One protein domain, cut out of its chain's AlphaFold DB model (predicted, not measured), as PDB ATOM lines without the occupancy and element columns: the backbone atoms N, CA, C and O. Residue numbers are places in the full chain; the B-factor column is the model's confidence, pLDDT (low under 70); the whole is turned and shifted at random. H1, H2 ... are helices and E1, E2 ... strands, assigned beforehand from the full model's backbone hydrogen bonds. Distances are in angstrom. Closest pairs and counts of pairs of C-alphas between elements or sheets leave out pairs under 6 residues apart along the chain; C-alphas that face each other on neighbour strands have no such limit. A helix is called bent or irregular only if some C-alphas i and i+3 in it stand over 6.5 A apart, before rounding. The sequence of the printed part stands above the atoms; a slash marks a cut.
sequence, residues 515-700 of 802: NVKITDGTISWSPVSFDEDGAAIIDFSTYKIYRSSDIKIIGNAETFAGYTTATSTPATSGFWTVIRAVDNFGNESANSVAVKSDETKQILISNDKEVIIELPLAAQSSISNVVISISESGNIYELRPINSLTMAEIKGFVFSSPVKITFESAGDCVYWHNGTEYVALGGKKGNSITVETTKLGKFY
ATOM      1  N   ASN A 515     296.110 271.088 207.328       94.19
ATOM      2  CA  ASN A 515     297.008 270.531 208.354       94.19
ATOM      3  C   ASN A 515     296.387 270.411 209.755       94.19
ATOM      4  O   ASN A 515     297.072 270.625 210.761       94.19
ATOM      5  N   VAL A 516     295.100 270.067 209.838       94.62
ATOM      6  CA  VAL A 516     294.456 269.832 211.134       94.62
ATOM      7  C   VAL A 516     295.047 268.577 211.774       94.62
ATOM      8  O   VAL A 516     295.059 267.501 211.177       94.62
ATOM      9  N   LYS A 517     295.544 268.708 213.001       91.69
ATOM     10  CA  LYS A 517     296.140 267.602 213.761       91.69
ATOM     11  C   LYS A 517     295.874 267.740 215.252       91.69
ATOM     12  O   LYS A 517     295.693 268.853 215.746       91.69
ATOM     13  N   ILE A 518     295.906 266.609 215.953       92.44
ATOM     14  CA  ILE A 518     295.847 266.544 217.416       92.44
ATOM     15  C   ILE A 518     297.255 266.280 217.951       92.44
ATOM     16  O   ILE A 518     297.933 265.359 217.502       92.44
ATOM     17  N   THR A 519     297.713 267.084 218.905       90.62
ATOM     18  CA  THR A 519     298.986 266.886 219.616       90.62
ATOM     19  C   THR A 519     298.787 267.279 221.075       90.62
ATOM     20  O   THR A 519     298.281 268.365 221.346       90.62
ATOM     21  N   ASP A 520     299.104 266.372 222.003       88.12
ATOM     22  CA  ASP A 520     298.992 266.577 223.457       88.12
ATOM     23  C   ASP A 520     297.647 267.187 223.908       88.12
ATOM     24  O   ASP A 520     297.585 268.126 224.698       88.12
ATOM     25  N   GLY A 521     296.537 266.677 223.359       88.38
ATOM     26  CA  GLY A 521     295.184 267.140 223.698       88.38
ATOM     27  C   GLY A 521     294.770 268.475 223.065       88.38
ATOM     28  O   GLY A 521     293.697 268.987 223.384       88.38
ATOM     29  N   THR A 522     295.565 269.033 222.151       93.69
ATOM     30  CA  THR A 522     295.248 270.267 221.417       93.69
ATOM     31  C   THR A 522     295.045 269.975 219.934       93.69
ATOM     32  O   THR A 522     295.845 269.271 219.323       93.69
ATOM     33  N   ILE A 523     293.983 270.529 219.343       95.44
ATOM     34  CA  ILE A 523     293.751 270.546 217.894       95.44
ATOM     35  C   ILE A 523     294.395 271.813 217.333       95.44
ATOM     36  O   ILE A 523     294.084 272.905 217.802       95.44
ATOM     37  N   SER A 524     295.258 271.681 216.330       95.81
ATOM     38  CA  SER A 524     295.922 272.803 215.644       95.81
ATOM     39  C   SER A 524     295.771 272.698 214.131       95.81
ATOM     40  O   SER A 524     295.706 271.579 213.626       95.81
ATOM     41  N   TRP A 525     295.766 273.830 213.427       96.44
ATOM     42  CA  TRP A 525     295.698 273.917 211.961       96.44
ATOM     43  C   TRP A 525     296.610 275.020 211.410       96.44
ATOM     44  O   TRP A 525     297.144 275.841 212.157       96.44
ATOM     45  N   SER A 526     296.812 275.038 210.093       95.19
ATOM     46  CA  SER A 526     297.529 276.119 209.409       95.19
ATOM     47  C   SER A 526     296.627 277.340 209.197       95.19
ATOM     48  O   SER A 526     295.436 277.166 208.931       95.19
ATOM     49  N   PRO A 527     297.166 278.572 209.274       93.94
ATOM     50  CA  PRO A 527     296.394 279.775 208.984       93.94
ATOM     51  C   PRO A 527     295.902 279.782 207.531       93.94
ATOM     52  O   PRO A 527     296.626 279.368 206.626       93.94
ATOM     53  N   VAL A 528     294.680 280.268 207.313       94.38
ATOM     54  CA  VAL A 528     294.118 280.482 205.974       94.38
ATOM     55  C   VAL A 528     294.646 281.803 205.420       94.38
ATOM     56  O   VAL A 528     294.574 282.832 206.086       94.38
ATOM     57  N   SER A 529     295.225 281.761 204.220       92.25
ATOM     58  CA  SER A 529     295.814 282.930 203.544       92.25
ATOM     59  C   SER A 529     295.185 283.227 202.186       92.25
ATOM     60  O   SER A 529     295.559 284.214 201.557       92.25
ATOM     61  N   PHE A 530     294.240 282.399 201.743       92.25
ATOM     62  CA  PHE A 530     293.607 282.510 200.437       92.25
ATOM     63  C   PHE A 530     292.099 282.293 200.526       92.25
ATOM     64  O   PHE A 530     291.630 281.586 201.421       92.25
ATOM     65  N   ASP A 531     291.379 282.848 199.562       89.75
ATOM     66  CA  ASP A 531     289.991 282.503 199.260       89.75
ATOM     67  C   ASP A 531     289.937 281.209 198.439       89.75
ATOM     68  O   ASP A 531     290.954 280.741 197.911       89.75
ATOM     69  N   GLU A 532     288.751 280.620 198.285       87.19
ATOM     70  CA  GLU A 532     288.565 279.392 197.496       87.19
ATOM     71  C   GLU A 532     289.001 279.531 196.026       87.19
ATOM     72  O   GLU A 532     289.322 278.528 195.386       87.19
ATOM     73  N   ASP A 533     289.063 280.754 195.493       82.69
ATOM     74  CA  ASP A 533     289.527 281.033 194.128       82.69
ATOM     75  C   ASP A 533     291.040 281.304 194.006       82.69
ATOM     76  O   ASP A 533     291.539 281.548 192.905       82.69
ATOM     77  N   GLY A 534     291.777 281.247 195.119       85.50
ATOM     78  CA  GLY A 534     293.229 281.397 195.151       85.50
ATOM     79  C   GLY A 534     293.753 282.822 195.284       85.50
ATOM     80  O   GLY A 534     294.971 283.007 195.333       85.50
ATOM     81  N   ALA A 535     292.893 283.840 195.371       84.31
ATOM     82  CA  ALA A 535     293.357 285.168 195.767       84.31
ATOM     83  C   ALA A 535     293.722 285.206 197.252       84.31
ATOM     84  O   ALA A 535     293.216 284.413 198.037       84.31
ATOM     85  N   ALA A 536     294.603 286.130 197.637       88.50
ATOM     86  CA  ALA A 536     294.926 286.340 199.041       88.50
ATOM     87  C   ALA A 536     293.693 286.844 199.803       88.50
ATOM     88  O   ALA A 536     293.074 287.817 199.371       88.50
ATOM     89  N   ILE A 537     293.399 286.219 200.943       87.75
ATOM     90  CA  ILE A 537     292.284 286.623 201.800       87.75
ATOM     91  C   ILE A 537     292.596 287.975 202.449       87.75
ATOM     92  O   ILE A 537     293.642 288.154 203.080       87.75
ATOM     93  N   ILE A 538     291.700 288.943 202.286       87.75
ATOM     94  CA  ILE A 538     291.852 290.307 202.834       87.75
ATOM     95  C   ILE A 538     290.794 290.644 203.883       87.75
ATOM     96  O   ILE A 538     290.923 291.618 204.622       87.75
ATOM     97  N   ASP A 539     289.759 289.825 203.960       87.88
ATOM     98  CA  ASP A 539     288.556 290.000 204.752       87.88
ATOM     99  C   ASP A 539     288.357 288.846 205.743       87.88
ATOM    100  O   ASP A 539     287.252 288.635 206.228       87.88
ATOM    101  N   PHE A 540     289.425 288.129 206.105       92.69
ATOM    102  CA  PHE A 540     289.375 287.105 207.148       92.69
ATOM    103  C   PHE A 540     288.832 287.686 208.463       92.69
ATOM    104  O   PHE A 540     289.336 288.695 208.961       92.69
ATOM    105  N   SER A 541     287.849 287.007 209.057       93.81
ATOM    106  CA  SER A 541     287.239 287.401 210.327       93.81
ATOM    107  C   SER A 541     287.661 286.482 211.471       93.81
ATOM    108  O   SER A 541     288.276 286.909 212.451       93.81
ATOM    109  N   THR A 542     287.323 285.195 211.375       95.88
ATOM    110  CA  THR A 542     287.476 284.248 212.485       95.88
ATOM    111  C   THR A 542     287.455 282.798 212.000       95.88
ATOM    112  O   THR A 542     287.117 282.513 210.856       95.88
ATOM    113  N   TYR A 543     287.792 281.861 212.882       96.44
ATOM    114  CA  TYR A 543     287.514 280.442 212.703       96.44
ATOM    115  C   TYR A 543     286.282 280.048 213.511       96.44
ATOM    116  O   TYR A 543     286.190 280.344 214.705       96.44
ATOM    117  N   LYS A 544     285.370 279.309 212.879       94.81
ATOM    118  CA  LYS A 544     284.222 278.682 213.530       94.81
ATOM    119  C   LYS A 544     284.500 277.198 213.736       94.81
ATOM    120  O   LYS A 544     284.830 276.476 212.796       94.81
ATOM    121  N   ILE A 545     284.403 276.757 214.984       94.31
ATOM    122  CA  ILE A 545     284.720 275.399 215.422       94.31
ATOM    123  C   ILE A 545     283.419 274.673 215.724       94.31
ATOM    124  O   ILE A 545     282.734 275.012 216.690       94.31
ATOM    125  N   TYR A 546     283.133 273.639 214.947       93.81
ATOM    126  CA  TYR A 546     281.976 272.776 215.125       93.81
ATOM    127  C   TYR A 546     282.362 271.511 215.875       93.81
ATOM    128  O   TYR A 546     283.346 270.863 215.514       93.81
ATOM    129  N   ARG A 547     281.584 271.147 216.899       92.38
ATOM    130  CA  ARG A 547     281.748 269.896 217.649       92.38
ATOM    131  C   ARG A 547     280.461 269.080 217.686       92.38
ATOM    132  O   ARG A 547     279.392 269.623 217.957       92.38
ATOM    133  N   SER A 548     280.582 267.773 217.459       92.38
ATOM    134  CA  SER A 548     279.463 266.827 217.521       92.38
ATOM    135  C   SER A 548     279.929 265.412 217.870       92.38
ATOM    136  O   SER A 548     281.017 265.003 217.473       92.38
ATOM    137  N   SER A 549     279.120 264.651 218.608       89.06
ATOM    138  CA  SER A 549     279.358 263.216 218.825       89.06
ATOM    139  C   SER A 549     279.056 262.390 217.570       89.06
ATOM    140  O   SER A 549     279.677 261.350 217.361       89.06
ATOM    141  N   ASP A 550     278.164 262.884 216.707       89.94
ATOM    142  CA  ASP A 550     277.851 262.312 215.399       89.94
ATOM    143  C   ASP A 550     278.420 263.198 214.282       89.94
ATOM    144  O   ASP A 550     278.086 264.380 214.157       89.94
ATOM    145  N   ILE A 551     279.294 262.621 213.457       89.06
ATOM    146  CA  ILE A 551     279.908 263.319 212.327       89.06
ATOM    147  C   ILE A 551     278.868 263.745 211.284       89.06
ATOM    148  O   ILE A 551     279.059 264.769 210.633       89.06
ATOM    149  N   LYS A 552     277.747 263.026 211.145       87.31
ATOM    150  CA  LYS A 552     276.739 263.309 210.111       87.31
ATOM    151  C   LYS A 552     275.969 264.603 210.349       87.31
ATOM    152  O   LYS A 552     275.492 265.206 209.395       87.31
ATOM    153  N   ILE A 553     275.892 265.068 211.593       86.56
ATOM    154  CA  ILE A 553     275.237 266.341 211.924       86.56
ATOM    155  C   ILE A 553     276.229 267.511 212.020       86.56
ATOM    156  O   ILE A 553     275.810 268.636 212.288       86.56
ATOM    157  N   ILE A 554     277.539 267.283 211.820       88.19
ATOM    158  CA  ILE A 554     278.574 268.294 212.082       88.19
ATOM    159  C   ILE A 554     278.416 269.538 211.189       88.19
ATOM    160  O   ILE A 554     278.383 269.439 209.963       88.19
ATOM    161  N   GLY A 555     278.355 270.733 211.781       80.25
ATOM    162  CA  GLY A 555     278.148 271.976 211.027       80.25
ATOM    163  C   GLY A 555     276.691 272.441 210.921       80.25
ATOM    164  O   GLY A 555     276.456 273.485 210.318       80.25
ATOM    165  N   ASN A 556     275.732 271.717 211.510       80.06
ATOM    166  CA  ASN A 556     274.324 272.129 211.592       80.06
ATOM    167  C   ASN A 556     274.034 272.952 212.862       80.06
ATOM    168  O   ASN A 556     274.834 272.976 213.798       80.06
ATOM    169  N   ALA A 557     272.854 273.580 212.933       68.38
ATOM    170  CA  ALA A 557     272.418 274.384 214.086       68.38
ATOM    171  C   ALA A 557     272.372 273.606 215.419       68.38
ATOM    172  O   ALA A 557     272.462 274.204 216.485       68.38
ATOM    173  N   GLU A 558     272.258 272.277 215.359       66.12
ATOM    174  CA  GLU A 558     272.225 271.377 216.521       66.12
ATOM    175  C   GLU A 558     273.621 271.062 217.090       66.12
ATOM    176  O   GLU A 558     273.749 270.373 218.102       66.12
ATOM    177  N   THR A 559     274.683 271.561 216.453       77.06
ATOM    178  CA  THR A 559     276.067 271.328 216.882       77.06
ATOM    179  C   THR A 559     276.591 272.458 217.746       77.06
ATOM    180  O   THR A 559     276.200 273.616 217.604       77.06
ATOM    181  N   PHE A 560     277.522 272.137 218.643       76.88
ATOM    182  CA  PHE A 560     278.220 273.179 219.381       76.88
ATOM    183  C   PHE A 560     279.111 273.966 218.417       76.88
ATOM    184  O   PHE A 560     279.989 273.379 217.781       76.88
ATOM    185  N   ALA A 561     278.916 275.284 218.352       77.31
ATOM    186  CA  ALA A 561     279.744 276.200 217.580       77.31
ATOM    187  C   ALA A 561     280.472 277.182 218.512       77.31
ATOM    188  O   ALA A 561     279.842 277.897 219.292       77.31
ATOM    189  N   GLY A 562     281.801 277.219 218.424       85.12
ATOM    190  CA  GLY A 562     282.647 278.221 219.079       85.12
ATOM    191  C   GLY A 562     283.431 279.042 218.056       85.12
ATOM    192  O   GLY A 562     283.614 278.600 216.927       85.12
ATOM    193  N   TYR A 563     283.924 280.213 218.457       90.69
ATOM    194  CA  TYR A 563     284.685 281.116 217.588       90.69
ATOM    195  C   TYR A 563     286.082 281.368 218.156       90.69
ATOM    196  O   TYR A 563     286.255 281.445 219.373       90.69
ATOM    197  N   THR A 564     287.087 281.487 217.288       92.75
ATOM    198  CA  THR A 564     288.462 281.814 217.686       92.75
ATOM    199  C   THR A 564     289.227 282.484 216.552       92.75
ATOM    200  O   THR A 564     289.009 282.190 215.383       92.75
ATOM    201  N   THR A 565     290.168 283.362 216.879       91.75
ATOM    202  CA  THR A 565     291.165 283.872 215.921       91.75
ATOM    203  C   THR A 565     292.485 283.101 215.990       91.75
ATOM    204  O   THR A 565     293.333 283.246 215.113       91.75
ATOM    205  N   ALA A 566     292.666 282.258 217.012       93.19
ATOM    206  CA  ALA A 566     293.833 281.395 217.139       93.19
ATOM    207  C   ALA A 566     293.744 280.200 216.180       93.19
ATOM    208  O   ALA A 566     292.657 279.738 215.846       93.19
ATOM    209  N   THR A 567     294.891 279.633 215.817       95.19
ATOM    210  CA  THR A 567     294.993 278.423 214.984       95.19
ATOM    211  C   THR A 567     295.017 277.127 215.806       95.19
ATOM    212  O   THR A 567     295.564 276.106 215.382       95.19
ATOM    213  N   SER A 568     294.451 277.170 217.015       94.94
ATOM    214  CA  SER A 568     294.368 276.019 217.911       94.94
ATOM    215  C   SER A 568     293.171 276.081 218.858       94.94
ATOM    216  O   SER A 568     292.741 277.163 219.263       94.94
ATOM    217  N   THR A 569     292.675 274.918 219.277       94.31
ATOM    218  CA  THR A 569     291.626 274.768 220.294       94.31
ATOM    219  C   THR A 569     291.828 273.475 221.097       94.31
ATOM    220  O   THR A 569     292.344 272.501 220.543       94.31
ATOM    221  N   PRO A 570     291.429 273.406 222.380       92.44
ATOM    222  CA  PRO A 570     291.464 272.153 223.130       92.44
ATOM    223  C   PRO A 570     290.610 271.068 222.463       92.44
ATOM    224  O   PRO A 570     289.501 271.333 221.977       92.44
ATOM    225  N   ALA A 571     291.114 269.837 222.465       90.62
ATOM    226  CA  ALA A 571     290.341 268.681 222.049       90.62
ATOM    227  C   ALA A 571     289.340 268.295 223.149       90.62
ATOM    228  O   ALA A 571     289.659 268.319 224.337       90.62
ATOM    229  N   THR A 572     288.125 267.915 222.758       89.06
ATOM    230  CA  THR A 572     287.097 267.424 223.685       89.06
ATOM    231  C   THR A 572     286.896 265.935 223.435       89.06
ATOM    232  O   THR A 572     286.616 265.530 222.306       89.06
ATOM    233  N   SER A 573     287.071 265.109 224.469       88.31
ATOM    234  CA  SER A 573     286.846 263.661 224.368       88.31
ATOM    235  C   SER A 573     285.402 263.360 223.966       88.31
ATOM    236  O   SER A 573     284.484 264.033 224.435       88.31
ATOM    237  N   GLY A 574     285.198 262.387 223.074       89.38
ATOM    238  CA  GLY A 574     283.876 262.003 222.580       89.38
ATOM    239  C   GLY A 574     283.300 262.840 221.426       89.38
ATOM    240  O   GLY A 574     282.271 262.443 220.886       89.38
ATOM    241  N   PHE A 575     283.953 263.924 220.979       91.44
ATOM    242  CA  PHE A 575     283.412 264.814 219.935       91.44
ATOM    243  C   PHE A 575     284.330 264.972 218.716       91.44
ATOM    244  O   PHE A 575     285.493 265.362 218.842       91.44
ATOM    245  N   TRP A 576     283.777 264.748 217.522       93.50
ATOM    246  CA  TRP A 576     284.363 265.187 216.257       93.50
ATOM    247  C   TRP A 576     284.440 266.705 216.216       93.50
ATOM    248  O   TRP A 576     283.488 267.377 216.608       93.50
ATOM    249  N   THR A 577     285.557 267.236 215.730       94.12
ATOM    250  CA  THR A 577     285.799 268.673 215.596       94.12
ATOM    251  C   THR A 577     286.146 269.023 214.153       94.12
ATOM    252  O   THR A 577     287.068 268.434 213.594       94.12
ATOM    253  N   VAL A 578     285.435 269.997 213.580       94.56
ATOM    254  CA  VAL A 578     285.695 270.586 212.254       94.56
ATOM    255  C   VAL A 578     285.869 272.091 212.401       94.56
ATOM    256  O   VAL A 578     285.197 272.722 213.217       94.56
ATOM    257  N   ILE A 579     286.764 272.668 211.603       94.94
ATOM    258  CA  ILE A 579     287.036 274.099 211.568       94.94
ATOM    259  C   ILE A 579     286.627 274.637 210.196       94.94
ATOM    260  O   ILE A 579     286.938 274.040 209.167       94.94
ATOM    261  N   ARG A 580     285.947 275.783 210.183       94.88
ATOM    262  CA  ARG A 580     285.746 276.597 208.981       94.88
ATOM    263  C   ARG A 580     286.333 277.980 209.201       94.88
ATOM    264  O   ARG A 580     286.206 278.531 210.295       94.88
ATOM    265  N   ALA A 581     286.991 278.524 208.188       95.56
ATOM    266  CA  ALA A 581     287.342 279.937 208.171       95.56
ATOM    267  C   ALA A 581     286.108 280.752 207.777       95.56
ATOM    268  O   ALA A 581     285.283 280.283 206.995       95.56
ATOM    269  N   VAL A 582     285.969 281.938 208.357       94.19
ATOM    270  CA  VAL A 582     284.840 282.841 208.135       94.19
ATOM    271  C   VAL A 582     285.388 284.197 207.719       94.19
ATOM    272  O   VAL A 582     286.291 284.721 208.381       94.19
ATOM    273  N   ASP A 583     284.860 284.747 206.633       92.94
ATOM    274  CA  ASP A 583     285.161 286.114 206.205       92.94
ATOM    275  C   ASP A 583     284.336 287.155 206.996       92.94
ATOM    276  O   ASP A 583     283.475 286.827 207.818       92.94
ATOM    277  N   ASN A 584     284.602 288.441 206.779       90.94
ATOM    278  CA  ASN A 584     283.903 289.555 207.429       90.94
ATOM    279  C   ASN A 584     282.455 289.723 206.941       90.94
ATOM    280  O   ASN A 584     281.701 290.503 207.527       90.94
ATOM    281  N   PHE A 585     282.062 288.996 205.895       87.88
ATOM    282  CA  PHE A 585     280.702 288.943 205.370       87.88
ATOM    283  C   PHE A 585     279.902 287.758 205.937       87.88
ATOM    284  O   PHE A 585     278.692 287.681 205.731       87.88
ATOM    285  N   GLY A 586     280.548 286.876 206.705       87.88
ATOM    286  CA  GLY A 586     279.943 285.708 207.330       87.88
ATOM    287  C   GLY A 586     279.910 284.461 206.446       87.88
ATOM    288  O   GLY A 586     279.282 283.479 206.848       87.88
ATOM    289  N   ASN A 587     280.563 284.457 205.277       89.88
ATOM    290  CA  ASN A 587     280.673 283.245 204.470       89.88
ATOM    291  C   ASN A 587     281.688 282.298 205.106       89.88
ATOM    292  O   ASN A 587     282.780 282.698 205.513       89.88
ATOM    293  N   GLU A 588     281.317 281.026 205.191       92.88
ATOM    294  CA  GLU A 588     282.154 279.986 205.775       92.88
ATOM    295  C   GLU A 588     282.816 279.157 204.671       92.88
ATOM    296  O   GLU A 588     282.167 278.779 203.696       92.88
ATOM    297  N   SER A 589     284.087 278.813 204.867       93.81
ATOM    298  CA  SER A 589     284.818 277.883 204.008       93.81
ATOM    299  C   SER A 589     284.170 276.494 203.964       93.81
ATOM    300  O   SER A 589     283.387 276.104 204.842       93.81
ATOM    301  N   ALA A 590     284.605 275.651 203.029       91.88
ATOM    302  CA  ALA A 590     284.441 274.206 203.180       91.88
ATOM    303  C   ALA A 590     285.000 273.690 204.528       91.88
ATOM    304  O   ALA A 590     285.946 274.251 205.098       91.88
ATOM    305  N   ASN A 591     284.414 272.602 205.033       92.81
ATOM    306  CA  ASN A 591     284.879 271.880 206.219       92.81
ATOM    307  C   ASN A 591     286.369 271.515 206.134       92.81
ATOM    308  O   ASN A 591     286.800 270.917 205.148       92.81
ATOM    309  N   SER A 592     287.132 271.785 207.197       94.38
ATOM    310  CA  SER A 592     288.440 271.154 207.384       94.38
ATOM    311  C   SER A 592     288.305 269.636 207.539       94.38
ATOM    312  O   SER A 592     287.212 269.112 207.779       94.38
ATOM    313  N   VAL A 593     289.431 268.916 207.532       94.44
ATOM    314  CA  VAL A 593     289.421 267.531 208.016       94.44
ATOM    315  C   VAL A 593     288.952 267.488 209.474       94.44
ATOM    316  O   VAL A 593     289.370 268.298 210.306       94.44
ATOM    317  N   ALA A 594     288.027 266.576 209.753       94.75
ATOM    318  CA  ALA A 594     287.456 266.330 211.059       94.75
ATOM    319  C   ALA A 594     288.374 265.420 211.873       94.75
ATOM    320  O   ALA A 594     288.826 264.371 211.401       94.75
ATOM    321  N   VAL A 595     288.606 265.807 213.123       94.94
ATOM    322  CA  VAL A 595     289.455 265.073 214.066       94.94
ATOM    323  C   VAL A 595     288.702 264.811 215.367       94.94
ATOM    324  O   VAL A 595     287.851 265.605 215.769       94.94
ATOM    325  N   LYS A 596     289.016 263.705 216.043       93.38
ATOM    326  CA  LYS A 596     288.426 263.328 217.330       93.38
ATOM    327  C   LYS A 596     289.514 262.721 218.219       93.38
ATOM    328  O   LYS A 596     290.335 261.949 217.742       93.38
ATOM    329  N   SER A 597     289.579 263.126 219.488       89.12
ATOM    330  CA  SER A 597     290.731 262.834 220.370       89.12
ATOM    331  C   SER A 597     290.863 261.380 220.816       89.12
ATOM    332  O   SER A 597     291.957 260.956 221.177       89.12
ATOM    333  N   ASP A 598     289.767 260.629 220.793       87.81
ATOM    334  CA  ASP A 598     289.702 259.205 221.127       87.81
ATOM    335  C   ASP A 598     289.678 258.313 219.867       87.81
ATOM    336  O   ASP A 598     289.456 257.110 219.971       87.81
ATOM    337  N   GLU A 599     289.931 258.887 218.686       87.62
ATOM    338  CA  GLU A 599     289.989 258.186 217.404       87.62
ATOM    339  C   GLU A 599     291.357 258.352 216.746       87.62
ATOM    340  O   GLU A 599     291.998 259.400 216.820       87.62
ATOM    341  N   THR A 600     291.797 257.308 216.046       85.75
ATOM    342  CA  THR A 600     293.042 257.355 215.257       85.75
ATOM    343  C   THR A 600     292.801 257.743 213.802       85.75
ATOM    344  O   THR A 600     293.738 258.134 213.108       85.75
ATOM    345  N   LYS A 601     291.553 257.645 213.328       89.69
ATOM    346  CA  LYS A 601     291.150 258.026 211.972       89.69
ATOM    347  C   LYS A 601     290.737 259.496 211.900       89.69
ATOM    348  O   LYS A 601     290.242 260.068 212.869       89.69
ATOM    349  N   GLN A 602     290.897 260.078 210.721       94.62
ATOM    350  CA  GLN A 602     290.380 261.402 210.385       94.62
ATOM    351  C   GLN A 602     289.237 261.266 209.378       94.62
ATOM    352  O   GLN A 602     289.149 260.251 208.687       94.62
ATOM    353  N   ILE A 603     288.347 262.254 209.292       94.94
ATOM    354  CA  ILE A 603     287.224 262.215 208.345       94.94
ATOM    355  C   ILE A 603     287.164 263.523 207.566       94.94
ATOM    356  O   ILE A 603     287.073 264.587 208.161       94.94
ATOM    357  N   LEU A 604     287.169 263.468 206.240       93.88
ATOM    358  CA  LEU A 604     286.736 264.602 205.424       93.88
ATOM    359  C   LEU A 604     285.248 264.445 205.152       93.88
ATOM    360  O   LEU A 604     284.796 263.363 204.791       93.88
ATOM    361  N   ILE A 605     284.487 265.514 205.327       92.38
ATOM    362  CA  ILE A 605     283.048 265.503 205.091       92.38
ATOM    363  C   ILE A 605     282.656 266.789 204.378       92.38
ATOM    364  O   ILE A 605     283.021 267.874 204.835       92.38
ATOM    365  N   SER A 606     281.934 266.672 203.266       90.94
ATOM    366  CA  SER A 606     281.448 267.821 202.497       90.94
ATOM    367  C   SER A 606     280.518 268.711 203.335       90.94
ATOM    368  O   SER A 606     280.087 268.356 204.438       90.94
ATOM    369  N   ASN A 607     280.229 269.925 202.861       86.81
ATOM    370  CA  ASN A 607     279.361 270.843 203.604       86.81
ATOM    371  C   ASN A 607     277.890 270.393 203.601       86.81
ATOM    372  O   ASN A 607     277.249 270.539 204.641       86.81
ATOM    373  N   ASP A 608     277.422 269.802 202.503       85.94
ATOM    374  CA  ASP A 608     276.091 269.191 202.306       85.94
ATOM    375  C   ASP A 608     275.938 267.787 202.917       85.94
ATOM    376  O   ASP A 608     274.822 267.341 203.147       85.94
ATOM    377  N   LYS A 609     277.058 267.145 203.268       86.56
ATOM    378  CA  LYS A 609     277.177 265.819 203.906       86.56
ATOM    379  C   LYS A 609     276.960 264.652 202.955       86.56
ATOM    380  O   LYS A 609     276.941 263.510 203.404       86.56
ATOM    381  N   GLU A 610     276.903 264.931 201.660       87.81
ATOM    382  CA  GLU A 610     276.733 263.922 200.623       87.81
ATOM    383  C   GLU A 610     277.991 263.075 200.406       87.81
ATOM    384  O   GLU A 610     277.899 261.945 199.932       87.81
ATOM    385  N   VAL A 611     279.177 263.577 200.784       91.94
ATOM    386  CA  VAL A 611     280.440 262.843 200.643       91.94
ATOM    387  C   VAL A 611     281.208 262.796 201.957       91.94
ATOM    388  O   VAL A 611     281.523 263.827 202.556       91.94
ATOM    389  N   ILE A 612     281.574 261.583 202.372       93.81
ATOM    390  CA  ILE A 612     282.358 261.299 203.577       93.81
ATOM    391  C   ILE A 612     283.574 260.454 203.188       93.81
ATOM    392  O   ILE A 612     283.423 259.378 202.622       93.81
ATOM    393  N   ILE A 613     284.784 260.902 203.517       94.88
ATOM    394  CA  ILE A 613     286.035 260.172 203.281       94.88
ATOM    395  C   ILE A 613     286.671 259.847 204.632       94.88
ATOM    396  O   ILE A 613     287.145 260.743 205.330       94.88
ATOM    397  N   GLU A 614     286.705 258.569 205.001       94.94
ATOM    398  CA  GLU A 614     287.409 258.098 206.193       94.94
ATOM    399  C   GLU A 614     288.890 257.846 205.865       94.94
ATOM    400  O   GLU A 614     289.233 257.031 205.003       94.94
ATOM    401  N   LEU A 615     289.771 258.544 206.582       94.81
ATOM    402  CA  LEU A 615     291.222 258.525 206.420       94.81
ATOM    403  C   LEU A 615     291.869 257.690 207.541       94.81
ATOM    404  O   LEU A 615     292.009 258.181 208.674       94.81
ATOM    405  N   PRO A 616     292.305 256.446 207.264       94.00
ATOM    406  CA  PRO A 616     293.070 255.666 208.230       94.00
ATOM    407  C   PRO A 616     294.427 256.325 208.505       94.00
ATOM    408  O   PRO A 616     294.934 257.095 207.688       94.00
ATOM    409  N   LEU A 617     295.051 255.985 209.637       91.25
ATOM    410  CA  LEU A 617     296.323 256.577 210.076       91.25
ATOM    411  C   LEU A 617     297.408 256.558 208.982       91.25
ATOM    412  O   LEU A 617     298.108 257.546 208.784       91.25
ATOM    413  N   ALA A 618     297.495 255.465 208.217       91.44
ATOM    414  CA  ALA A 618     298.470 255.300 207.141       91.44
ATOM    415  C   ALA A 618     298.260 256.241 205.935       91.44
ATOM    416  O   ALA A 618     299.204 256.437 205.173       91.44
ATOM    417  N   ALA A 619     297.062 256.812 205.750       92.81
ATOM    418  CA  ALA A 619     296.720 257.715 204.643       92.81
ATOM    419  C   ALA A 619     296.787 259.209 205.022       92.81
ATOM    420  O   ALA A 619     296.758 260.072 204.146       92.81
ATOM    421  N   GLN A 620     296.876 259.541 206.314       92.56
ATOM    422  CA  GLN A 620     296.794 260.928 206.794       92.56
ATOM    423  C   GLN A 620     297.998 261.789 206.391       92.56
ATOM    424  O   GLN A 620     297.856 262.993 206.202       92.56
ATOM    425  N   SER A 621     299.182 261.198 206.202       90.75
ATOM    426  CA  SER A 621     300.357 261.944 205.727       90.75
ATOM    427  C   SER A 621     300.184 262.469 204.298       90.75
ATOM    428  O   SER A 621     300.773 263.496 203.960       90.75
ATOM    429  N   SER A 622     299.339 261.827 203.477       93.19
ATOM    430  CA  SER A 622     299.050 262.269 202.109       93.19
ATOM    431  C   SER A 622     298.332 263.616 202.047       93.19
ATOM    432  O   SER A 622     298.419 264.277 201.020       93.19
ATOM    433  N   ILE A 623     297.646 264.050 203.113       92.25
ATOM    434  CA  ILE A 623     296.898 265.321 203.123       92.25
ATOM    435  C   ILE A 623     297.658 266.489 203.770       92.25
ATOM    436  O   ILE A 623     297.071 267.526 204.084       92.25
ATOM    437  N   SER A 624     298.975 266.365 203.962       92.00
ATOM    438  CA  SER A 624     299.788 267.488 204.436       92.00
ATOM    439  C   SER A 624     299.855 268.597 203.379       92.00
ATOM    440  O   SER A 624     300.280 268.364 202.251       92.00
ATOM    441  N   ASN A 625     299.442 269.810 203.754       91.62
ATOM    442  CA  ASN A 625     299.240 270.958 202.862       91.62
ATOM    443  C   ASN A 625     298.257 270.687 201.709       91.62
ATOM    444  O   ASN A 625     298.365 271.304 200.647       91.62
ATOM    445  N   VAL A 626     297.302 269.772 201.902       93.12
ATOM    446  CA  VAL A 626     296.273 269.460 200.906       93.12
ATOM    447  C   VAL A 626     294.889 269.712 201.486       93.12
ATOM    448  O   VAL A 626     294.570 269.275 202.590       93.12
ATOM    449  N   VAL A 627     294.053 270.394 200.710       92.06
ATOM    450  CA  VAL A 627     292.606 270.504 200.918       92.06
ATOM    451  C   VAL A 627     291.922 269.706 199.817       92.06
ATOM    452  O   VAL A 627     292.306 269.811 198.656       92.06
ATOM    453  N   ILE A 628     290.908 268.909 200.149       92.38
ATOM    454  CA  ILE A 628     290.111 268.213 199.135       92.38
ATOM    455  C   ILE A 628     288.872 269.052 198.843       92.38
ATOM    456  O   ILE A 628     287.954 269.117 199.655       92.38
ATOM    457  N   SER A 629     288.864 269.703 197.682       90.38
ATOM    458  CA  SER A 629     287.685 270.377 197.146       90.38
ATOM    459  C   SER A 629     286.713 269.323 196.616       90.38
ATOM    460  O   SER A 629     287.108 268.434 195.861       90.38
ATOM    461  N   ILE A 630     285.456 269.412 197.041       90.06
ATOM    462  CA  ILE A 630     284.384 268.486 196.674       90.06
ATOM    463  C   ILE A 630     283.330 269.290 195.922       90.06
ATOM    464  O   ILE A 630     282.846 270.295 196.439       90.06
ATOM    465  N   SER A 631     282.977 268.858 194.714       86.62
ATOM    466  CA  SER A 631     281.874 269.445 193.947       86.62
ATOM    467  C   SER A 631     281.000 268.370 193.322       86.62
ATOM    468  O   SER A 631     281.515 267.357 192.852       86.62
ATOM    469  N   GLU A 632     279.696 268.620 193.265       87.12
ATOM    470  CA  GLU A 632     278.692 267.711 192.714       87.12
ATOM    471  C   GLU A 632     277.980 268.348 191.512       87.12
ATOM    472  O   GLU A 632     277.659 269.537 191.507       87.12
ATOM    473  N   SER A 633     277.731 267.552 190.472       82.69
ATOM    474  CA  SER A 633     276.907 267.934 189.326       82.69
ATOM    475  C   SER A 633     276.071 266.739 188.872       82.69
ATOM    476  O   SER A 633     276.542 265.852 188.153       82.69
ATOM    477  N   GLY A 634     274.820 266.692 189.339       83.38
ATOM    478  CA  GLY A 634     273.971 265.511 189.189       83.38
ATOM    479  C   GLY A 634     274.614 264.311 189.882       83.38
ATOM    480  O   GLY A 634     274.982 264.388 191.040       83.38
ATOM    481  N   ASN A 635     274.821 263.221 189.149       84.94
ATOM    482  CA  ASN A 635     275.398 261.984 189.685       84.94
ATOM    483  C   ASN A 635     276.941 261.941 189.663       84.94
ATOM    484  O   ASN A 635     277.529 260.879 189.884       84.94
ATOM    485  N   ILE A 636     277.603 263.049 189.309       88.44
ATOM    486  CA  ILE A 636     279.065 263.137 189.222       88.44
ATOM    487  C   ILE A 636     279.593 263.940 190.407       88.44
ATOM    488  O   ILE A 636     279.267 265.114 190.561       88.44
ATOM    489  N   TYR A 637     280.487 263.320 191.169       92.00
ATOM    490  CA  TYR A 637     281.236 263.925 192.261       92.00
ATOM    491  C   TYR A 637     282.687 264.111 191.825       92.00
ATOM    492  O   TYR A 637     283.376 263.149 191.484       92.00
ATOM    493  N   GLU A 638     283.176 265.344 191.829       93.75
ATOM    494  CA  GLU A 638     284.572 265.657 191.550       93.75
ATOM    495  C   GLU A 638     285.298 265.997 192.857       93.75
ATOM    496  O   GLU A 638     284.968 266.966 193.537       93.75
ATOM    497  N   LEU A 639     286.287 265.169 193.201       94.69
ATOM    498  CA  LEU A 639     287.140 265.296 194.379       94.69
ATOM    499  C   LEU A 639     288.531 265.752 193.937       94.69
ATOM    500  O   LEU A 639     289.307 264.952 193.403       94.69
ATOM    501  N   ARG A 640     288.849 267.032 194.143       93.88
ATOM    502  CA  ARG A 640     290.100 267.656 193.688       93.88
ATOM    503  C   ARG A 640     291.033 267.946 194.863       93.88
ATOM    504  O   ARG A 640     290.667 268.731 195.736       93.88
ATOM    505  N   PRO A 641     292.242 267.372 194.890       94.69
ATOM    506  CA  PRO A 641     293.255 267.738 195.869       94.69
ATOM    507  C   PRO A 641     293.893 269.069 195.466       94.69
ATOM    508  O   PRO A 641     294.444 269.206 194.375       94.69
ATOM    509  N   ILE A 642     293.816 270.052 196.353       94.50
ATOM    510  CA  ILE A 642     294.315 271.412 196.172       94.50
ATOM    511  C   ILE A 642     295.462 271.643 197.150       94.50
ATOM    512  O   ILE A 642     295.341 271.347 198.338       94.50
ATOM    513  N   ASN A 643     296.576 272.187 196.669       93.75
ATOM    514  CA  ASN A 643     297.685 272.594 197.521       93.75
ATOM    515  C   ASN A 643     297.292 273.852 198.309       93.75
ATOM    516  O   ASN A 643     297.061 274.904 197.718       93.75
ATOM    517  N   SER A 644     297.256 273.774 199.638       91.19
ATOM    518  CA  SER A 644     296.736 274.855 200.490       91.19
ATOM    519  C   SER A 644     297.607 276.117 200.542       91.19
ATOM    520  O   SER A 644     297.158 277.142 201.045       91.19
ATOM    521  N   LEU A 645     298.840 276.063 200.029       90.00
ATOM    522  CA  LEU A 645     299.771 277.196 199.996       90.00
ATOM    523  C   LEU A 645     299.725 277.971 198.675       90.00
ATOM    524  O   LEU A 645     300.246 279.079 198.598       90.00
ATOM    525  N   THR A 646     299.167 277.368 197.624       90.31
ATOM    526  CA  THR A 646     299.156 277.936 196.262       90.31
ATOM    527  C   THR A 646     297.771 277.953 195.629       90.31
ATOM    528  O   THR A 646     297.585 278.585 194.596       90.31
ATOM    529  N   MET A 647     296.819 277.223 196.214       89.88
ATOM    530  CA  MET A 647     295.479 276.968 195.684       89.88
ATOM    531  C   MET A 647     295.461 276.316 194.291       89.88
ATOM    532  O   MET A 647     294.432 276.274 193.622       89.88
ATOM    533  N   ALA A 648     296.588 275.729 193.874       92.38
ATOM    534  CA  ALA A 648     296.694 274.958 192.644       92.38
ATOM    535  C   ALA A 648     296.276 273.494 192.858       92.38
ATOM    536  O   ALA A 648     296.570 272.884 193.890       92.38
ATOM    537  N   GLU A 649     295.625 272.909 191.855       93.56
ATOM    538  CA  GLU A 649     295.261 271.490 191.861       93.56
ATOM    539  C   GLU A 649     296.504 270.590 191.740       93.56
ATOM    540  O   GLU A 649     297.360 270.786 190.873       93.56
ATOM    541  N   ILE A 650     296.582 269.558 192.581       94.00
ATOM    542  CA  ILE A 650     297.673 268.584 192.601       94.00
ATOM    543  C   ILE A 650     297.345 267.445 191.632       94.00
ATOM    544  O   ILE A 650     296.534 266.561 191.915       94.00
ATOM    545  N   LYS A 651     297.997 267.438 190.468       90.56
ATOM    546  CA  LYS A 651     297.819 266.378 189.465       90.56
ATOM    547  C   LYS A 651     298.507 265.080 189.899       90.56
ATOM    548  O   LYS A 651     299.608 265.105 190.437       90.56
ATOM    549  N   GLY A 652     297.860 263.942 189.636       85.69
ATOM    550  CA  GLY A 652     298.410 262.613 189.940       85.69
ATOM    551  C   GLY A 652     298.426 262.251 191.428       85.69
ATOM    552  O   GLY A 652     299.165 261.357 191.826       85.69
ATOM    553  N   PHE A 653     297.640 262.941 192.253       92.44
ATOM    554  CA  PHE A 653     297.534 262.655 193.680       92.44
ATOM    555  C   PHE A 653     296.975 261.250 193.953       92.44
ATOM    556  O   PHE A 653     295.947 260.856 193.393       92.44
ATOM    557  N   VAL A 654     297.625 260.526 194.865       91.44
ATOM    558  CA  VAL A 654     297.223 259.196 195.332       91.44
ATOM    559  C   VAL A 654     297.488 259.111 196.838       91.44
ATOM    560  O   VAL A 654     298.537 259.556 197.307       91.44
ATOM    561  N   PHE A 655     296.557 258.542 197.601       92.62
ATOM    562  CA  PHE A 655     296.765 258.253 199.020       92.62
ATOM    563  C   PHE A 655     297.777 257.118 199.216       92.62
ATOM    564  O   PHE A 655     297.794 256.147 198.460       92.62
ATOM    565  N   SER A 656     298.574 257.194 200.282       91.81
ATOM    566  CA  SER A 656     299.553 256.160 200.662       91.81
ATOM    567  C   SER A 656     298.925 254.833 201.106       91.81
ATOM    568  O   SER A 656     299.616 253.821 201.170       91.81
ATOM    569  N   SER A 657     297.630 254.826 201.418       91.62
ATOM    570  CA  SER A 657     296.831 253.648 201.769       91.62
ATOM    571  C   SER A 657     295.387 253.870 201.301       91.62
ATOM    572  O   SER A 657     294.971 255.031 201.238       91.62
ATOM    573  N   PRO A 658     294.609 252.814 200.983       90.12
ATOM    574  CA  PRO A 658     293.203 252.966 200.625       90.12
ATOM    575  C   PRO A 658     292.421 253.757 201.680       90.12
ATOM    576  O   PRO A 658     292.598 253.549 202.883       90.12
ATOM    577  N   VAL A 659     291.577 254.671 201.208       92.75
ATOM    578  CA  VAL A 659     290.633 255.457 202.006       92.75
ATOM    579  C   VAL A 659     289.221 255.012 201.671       92.75
ATOM    580  O   VAL A 659     288.950 254.584 200.547       92.75
ATOM    581  N   LYS A 660     288.310 255.138 202.630       91.56
ATOM    582  CA  LYS A 660     286.918 254.730 202.454       91.56
ATOM    583  C   LYS A 660     286.073 255.952 202.107       91.56
ATOM    584  O   LYS A 660     285.897 256.827 202.949       91.56
ATOM    585  N   ILE A 661     285.564 256.014 200.881       92.62
ATOM    586  CA  ILE A 661     284.718 257.105 200.384       92.62
ATOM    587  C   ILE A 661     283.268 256.631 200.378       92.62
ATOM    588  O   ILE A 661     282.941 255.636 199.739       92.62
ATOM    589  N   THR A 662     282.405 257.344 201.089       91.12
ATOM    590  CA  THR A 662     280.960 257.121 201.147       91.12
ATOM    591  C   THR A 662     280.246 258.274 200.462       91.12
ATOM    592  O   THR A 662     280.512 259.432 200.779       91.12
ATOM    593  N   PHE A 663     279.344 257.935 199.549       90.44
ATOM    594  CA  PHE A 663     278.418 258.845 198.890       90.44
ATOM    595  C   PHE A 663     277.020 258.570 199.456       90.44
ATOM    596  O   PHE A 663     276.554 257.432 199.387       90.44
ATOM    597  N   GLU A 664     276.356 259.569 200.038       86.75
ATOM    598  CA  GLU A 664     275.025 259.424 200.666       86.75
ATOM    599  C   GLU A 664     273.863 259.455 199.650       86.75
ATOM    600  O   GLU A 664     272.694 259.384 200.020       86.75
ATOM    601  N   SER A 665     274.187 259.438 198.354       78.19
ATOM    602  CA  SER A 665     273.232 259.278 197.259       78.19
ATOM    603  C   SER A 665     272.854 257.811 197.006       78.19
ATOM    604  O   SER A 665     273.655 256.883 197.170       78.19
ATOM    605  N   ALA A 666     271.615 257.594 196.557       65.50
ATOM    606  CA  ALA A 666     271.108 256.275 196.199       65.50
ATOM    607  C   ALA A 666     271.703 255.782 194.869       65.50
ATOM    608  O   ALA A 666     271.637 256.453 193.840       65.50
ATOM    609  N   GLY A 667     272.202 254.549 194.854       69.88
ATOM    610  CA  GLY A 667     272.643 253.875 193.634       69.88
ATOM    611  C   GLY A 667     273.128 252.455 193.911       69.88
ATOM    612  O   GLY A 667     273.082 251.978 195.044       69.88
ATOM    613  N   ASP A 668     273.606 251.779 192.863       69.75
ATOM    614  CA  ASP A 668     274.044 250.379 192.951       69.75
ATOM    615  C   ASP A 668     275.566 250.200 192.775       69.75
ATOM    616  O   ASP A 668     276.079 249.115 193.039       69.75
ATOM    617  N   CYS A 669     276.296 251.214 192.292       76.62
ATOM    618  CA  CYS A 669     277.745 251.142 192.075       76.62
ATOM    619  C   CYS A 669     278.374 252.541 191.958       76.62
ATOM    620  O   CYS A 669     277.762 253.461 191.410       76.62
ATOM    621  N   VAL A 670     279.630 252.662 192.393       83.75
ATOM    622  CA  VAL A 670     280.504 253.813 192.142       83.75
ATOM    623  C   VAL A 670     281.446 253.503 190.980       83.75
ATOM    624  O   VAL A 670     281.998 252.403 190.882       83.75
ATOM    625  N   TYR A 671     281.657 254.479 190.104       84.38
ATOM    626  CA  TYR A 671     282.608 254.418 188.999       84.38
ATOM    627  C   TYR A 671     283.624 255.539 189.134       84.38
ATOM    628  O   TYR A 671     283.252 256.658 189.463       84.38
ATOM    629  N   TRP A 672     284.887 255.268 188.830       87.44
ATOM    630  CA  TRP A 672     285.957 256.258 188.837       87.44
ATOM    631  C   TRP A 672     286.484 256.494 187.426       87.44
ATOM    632  O   TRP A 672     286.767 255.546 186.693       87.44
ATOM    633  N   HIS A 673     286.609 257.759 187.037       84.00
ATOM    634  CA  HIS A 673     287.112 258.129 185.721       84.00
ATOM    635  C   HIS A 673     288.638 258.021 185.673       84.00
ATOM    636  O   HIS A 673     289.342 258.800 186.315       84.00
ATOM    637  N   ASN A 674     289.163 257.105 184.859       79.06
ATOM    638  CA  ASN A 674     290.606 256.863 184.747       79.06
ATOM    639  C   ASN A 674     291.348 257.840 183.813       79.06
ATOM    640  O   ASN A 674     292.550 257.699 183.611       79.06
ATOM    641  N   GLY A 675     290.635 258.816 183.238       77.25
ATOM    642  CA  GLY A 675     291.145 259.750 182.229       77.25
ATOM    643  C   GLY A 675     290.616 259.473 180.819       77.25
ATOM    644  O   GLY A 675     290.611 260.381 179.992       77.25
ATOM    645  N   THR A 676     290.099 258.270 180.570       71.44
ATOM    646  CA  THR A 676     289.505 257.861 179.289       71.44
ATOM    647  C   THR A 676     288.066 257.383 179.458       71.44
ATOM    648  O   THR A 676     287.200 257.757 178.672       71.44
ATOM    649  N   GLU A 677     287.802 256.576 180.484       73.62
ATOM    650  CA  GLU A 677     286.493 255.990 180.751       73.62
ATOM    651  C   GLU A 677     286.210 255.869 182.254       73.62
ATOM    652  O   GLU A 677     287.098 256.005 183.101       73.62
ATOM    653  N   TYR A 678     284.948 255.599 182.588       76.44
ATOM    654  CA  TYR A 678     284.508 255.299 183.947       76.44
ATOM    655  C   TYR A 678     284.672 253.806 184.246       76.44
ATOM    656  O   TYR A 678     283.998 252.963 183.658       76.44
ATOM    657  N   VAL A 679     285.538 253.483 185.205       76.31
ATOM    658  CA  VAL A 679     285.811 252.115 185.657       76.31
ATOM    659  C   VAL A 679     285.030 251.844 186.939       76.31
ATOM    660  O   VAL A 679     285.118 252.614 187.894       76.31
ATOM    661  N   ALA A 680     284.262 250.756 186.972       75.50
ATOM    662  CA  ALA A 680     283.475 250.386 188.147       75.50
ATOM    663  C   ALA A 680     284.388 250.017 189.327       75.50
ATOM    664  O   ALA A 680     285.151 249.053 189.243       75.50
ATOM    665  N   LEU A 681     284.262 250.747 190.434       74.62
ATOM    666  CA  LEU A 681     284.908 250.409 191.704       74.62
ATOM    667  C   LEU A 681     284.010 249.552 192.603       74.62
ATOM    668  O   LEU A 681     284.504 248.911 193.522       74.62
ATOM    669  N   GLY A 682     282.707 249.508 192.311       73.12
ATOM    670  CA  GLY A 682     281.741 248.718 193.066       73.12
ATOM    671  C   GLY A 682     281.045 249.521 194.162       73.12
ATOM    672  O   GLY A 682     280.881 250.736 194.047       73.12
ATOM    673  N   GLY A 683     280.599 248.822 195.201       69.00
ATOM    674  CA  GLY A 683     280.123 249.407 196.452       69.00
ATOM    675  C   GLY A 683     279.030 248.587 197.136       69.00
ATOM    676  O   GLY A 683     278.435 247.684 196.544       69.00
ATOM    677  N   LYS A 684     278.774 248.875 198.414       65.50
ATOM    678  CA  LYS A 684     277.715 248.214 199.191       65.50
ATOM    679  C   LYS A 684     276.373 248.924 198.995       65.50
ATOM    680  O   LYS A 684     276.284 250.127 199.205       65.50
ATOM    681  N   LYS A 685     275.327 248.168 198.641       60.78
ATOM    682  CA  LYS A 685     273.958 248.677 198.466       60.78
ATOM    683  C   LYS A 685     273.307 249.008 199.819       60.78
ATOM    684  O   LYS A 685     273.263 248.159 200.709       60.78
ATOM    685  N   GLY A 686     272.778 250.225 199.946       61.91
ATOM    686  CA  GLY A 686     272.087 250.760 201.126       61.91
ATOM    687  C   GLY A 686     271.502 252.152 200.840       61.91
ATOM    688  O   GLY A 686     271.320 252.505 199.679       61.91
ATOM    689  N   ASN A 687     271.229 252.949 201.880       66.56
ATOM    690  CA  ASN A 687     270.889 254.377 201.719       66.56
ATOM    691  C   ASN A 687     272.101 255.241 201.318       66.56
ATOM    692  O   ASN A 687     271.925 256.401 200.985       66.56
ATOM    693  N   SER A 688     273.308 254.675 201.358       79.31
ATOM    694  CA  SER A 688     274.556 255.268 200.885       79.31
ATOM    695  C   SER A 688     275.412 254.182 200.228       79.31
ATOM    696  O   SER A 688     275.208 252.991 200.493       79.31
ATOM    697  N   ILE A 689     276.355 254.578 199.369       82.88
ATOM    698  CA  ILE A 689     277.301 253.669 198.712       82.88
ATOM    699  C   ILE A 689     278.719 254.004 199.144       82.88
ATOM    700  O   ILE A 689     279.161 255.148 199.052       82.88
ATOM    701  N   THR A 690     279.457 252.980 199.556       85.38
ATOM    702  CA  THR A 690     280.842 253.116 199.999       85.38
ATOM    703  C   THR A 690     281.797 252.313 199.122       85.38
ATOM    704  O   THR A 690     281.459 251.203 198.718       85.38
ATOM    705  N   VAL A 691     282.982 252.870 198.872       85.81
ATOM    706  CA  VAL A 691     284.095 252.282 198.116       85.81
ATOM    707  C   VAL A 691     285.423 252.547 198.832       85.81
ATOM    708  O   VAL A 691     285.623 253.625 199.393       85.81
ATOM    709  N   GLU A 692     286.356 251.597 198.770       87.88
ATOM    710  CA  GLU A 692     287.750 251.799 199.184       87.88
ATOM    711  C   GLU A 692     288.666 252.046 197.978       87.88
ATOM    712  O   GLU A 692     288.663 251.296 197.004       87.88
ATOM    713  N   THR A 693     289.456 253.119 198.015       87.75
ATOM    714  CA  THR A 693     290.360 253.484 196.912       87.75
ATOM    715  C   THR A 693     291.513 254.356 197.394       87.75
ATOM    716  O   THR A 693     291.403 255.046 198.400       87.75
ATOM    717  N   THR A 694     292.635 254.361 196.679       90.06
ATOM    718  CA  THR A 694     293.724 255.331 196.892       90.06
ATOM    719  C   THR A 694     293.605 256.561 195.992       90.06
ATOM    720  O   THR A 694     294.378 257.506 196.129       90.06
ATOM    721  N   LYS A 695     292.668 256.558 195.043       88.94
ATOM    722  CA  LYS A 695     292.594 257.548 193.964       88.94
ATOM    723  C   LYS A 695     291.531 258.602 194.253       88.94
ATOM    724  O   LYS A 695     290.494 258.293 194.829       88.94
ATOM    725  N   LEU A 696     291.778 259.827 193.795       92.00
ATOM    726  CA  LEU A 696     290.799 260.917 193.734       92.00
ATOM    727  C   LEU A 696     290.463 261.256 192.273       92.00
ATOM    728  O   LEU A 696     290.948 260.599 191.349       92.00
ATOM    729  N   GLY A 697     289.620 262.264 192.053       91.75
ATOM    730  CA  GLY A 697     289.183 262.701 190.729       91.75
ATOM    731  C   GLY A 697     287.668 262.638 190.576       91.75
ATOM    732  O   GLY A 697     286.932 262.947 191.510       91.75
ATOM    733  N   LYS A 698     287.199 262.260 189.384       91.75
ATOM    734  CA  LYS A 698     285.767 262.192 189.070       91.75
ATOM    735  C   LYS A 698     285.202 260.818 189.396       91.75
ATOM    736  O   LYS A 698     285.670 259.808 188.867       91.75
ATOM    737  N   PHE A 699     284.163 260.811 190.214       91.00
ATOM    738  CA  PHE A 699     283.365 259.651 190.560       91.00
ATOM    739  C   PHE A 699     281.955 259.826 190.011       91.00
ATOM    740  O   PHE A 699     281.386 260.907 190.091       91.00
ATOM    741  N   TYR A 700     281.389 258.766 189.453       87.06
ATOM    742  CA  TYR A 700     279.985 258.703 189.070       87.06
ATOM    743  C   TYR A 700     279.275 257.699 189.971       87.06
ATOM    744  O   TYR A 700     279.744 256.569 190.129       87.06
TER     745      TYR A 700
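Overview. This is residues 515 to 700 of the 802 residues of the protein "Fibronectin type-III domain-containing protein" of Elusimicrobia bacterium (UniProt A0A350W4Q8). Two lobes of strands sit side by side along the longest axis: E1 to E6 make the first, with two separate three-stranded sheets, and E7 to E15 make the second, a twisted sandwich with the short helix H1 packed on one of its sheets. The sandwich sheets, E7-E8-E11-E14 and E9-E10-E15-E12-E13, are partly face to face, and the small sheets are E1-E2-E5 and E4-E3-E6. The printed part has 186 residues with fifteen named strands and one named helix, H1, which comes between E8 and E9; each sheet is antiparallel and the class is mostly strand. The whole is compact, with a radius of gyration of the C-alphas of 16.3 A and spans of 45 by 36 by 30 A.

Along the chain. E1, residues 517 to 519, begins with C-alpha 517 at (296.140, 267.602, 213.761). E2 is residues 522 to 524, E3 540 to 548 (24.8 A), E4 560 to 564, E5 568 to 570 and E6 576 to 583 (23.2 A). E7 is residues 602 to 605, E8 611 to 615 and H1 617 to 623. E9, residues 626 to 633, is 22.6 A long, and E10, 636 to 643, is 22.5 A. E11, residues 654 to 663, bends by 109 degrees at residue 657. E12 is residues 669 to 673, E13 678 to 682 and E14 689 to 695. E15, residues 697 to 700, ends with C-alpha 700 at (279.985, 258.703, 189.070).

Arrangement. The hairpin of E1 and E2 has N 517 and O 524 2.9 A apart, within hydrogen-bond range; E2 and E5 have N 523 and O 569 at 2.8 A. E3 has E6 on one side, N 544 to O 580 2.8 A, and E4 on the other, N 545 to O 562 2.8 A. E6 and E7 are near each other. In the sandwich, two sheets face to face, the facing parts are 8.7 A apart centre to centre and the planes 39 degrees apart. Both sheets are strongly twisted. E8 and E11 have N 614 and O 660 at 2.8 A; E10 and E15 have N 637 and O 699 at 2.8 A. H1 is on the sheet of E7, E8, E11 and E14; the closest C-alphas of H1 and E11, Ala 619 and Ser 657, are 5.0 A apart. H1 is irregular, C-alphas 618 and 621 being 7.1 A apart; 0 of 3 O i to N i+4 pairs are within hydrogen-bond range, and 3 of 4 O i to N i+3 pairs.

Size, cuts and confidence. The C-alphas farthest apart, those of Pro 570 and Thr 676, are 46.2 A apart. The printed part has no cut. The links E2 to E3, E3 to E4 and E6 to E7 are long. The mean pLDDT of the printed part is 88.4; residues 557 to 558, 666 to 668 and 683 to 687 are under 70.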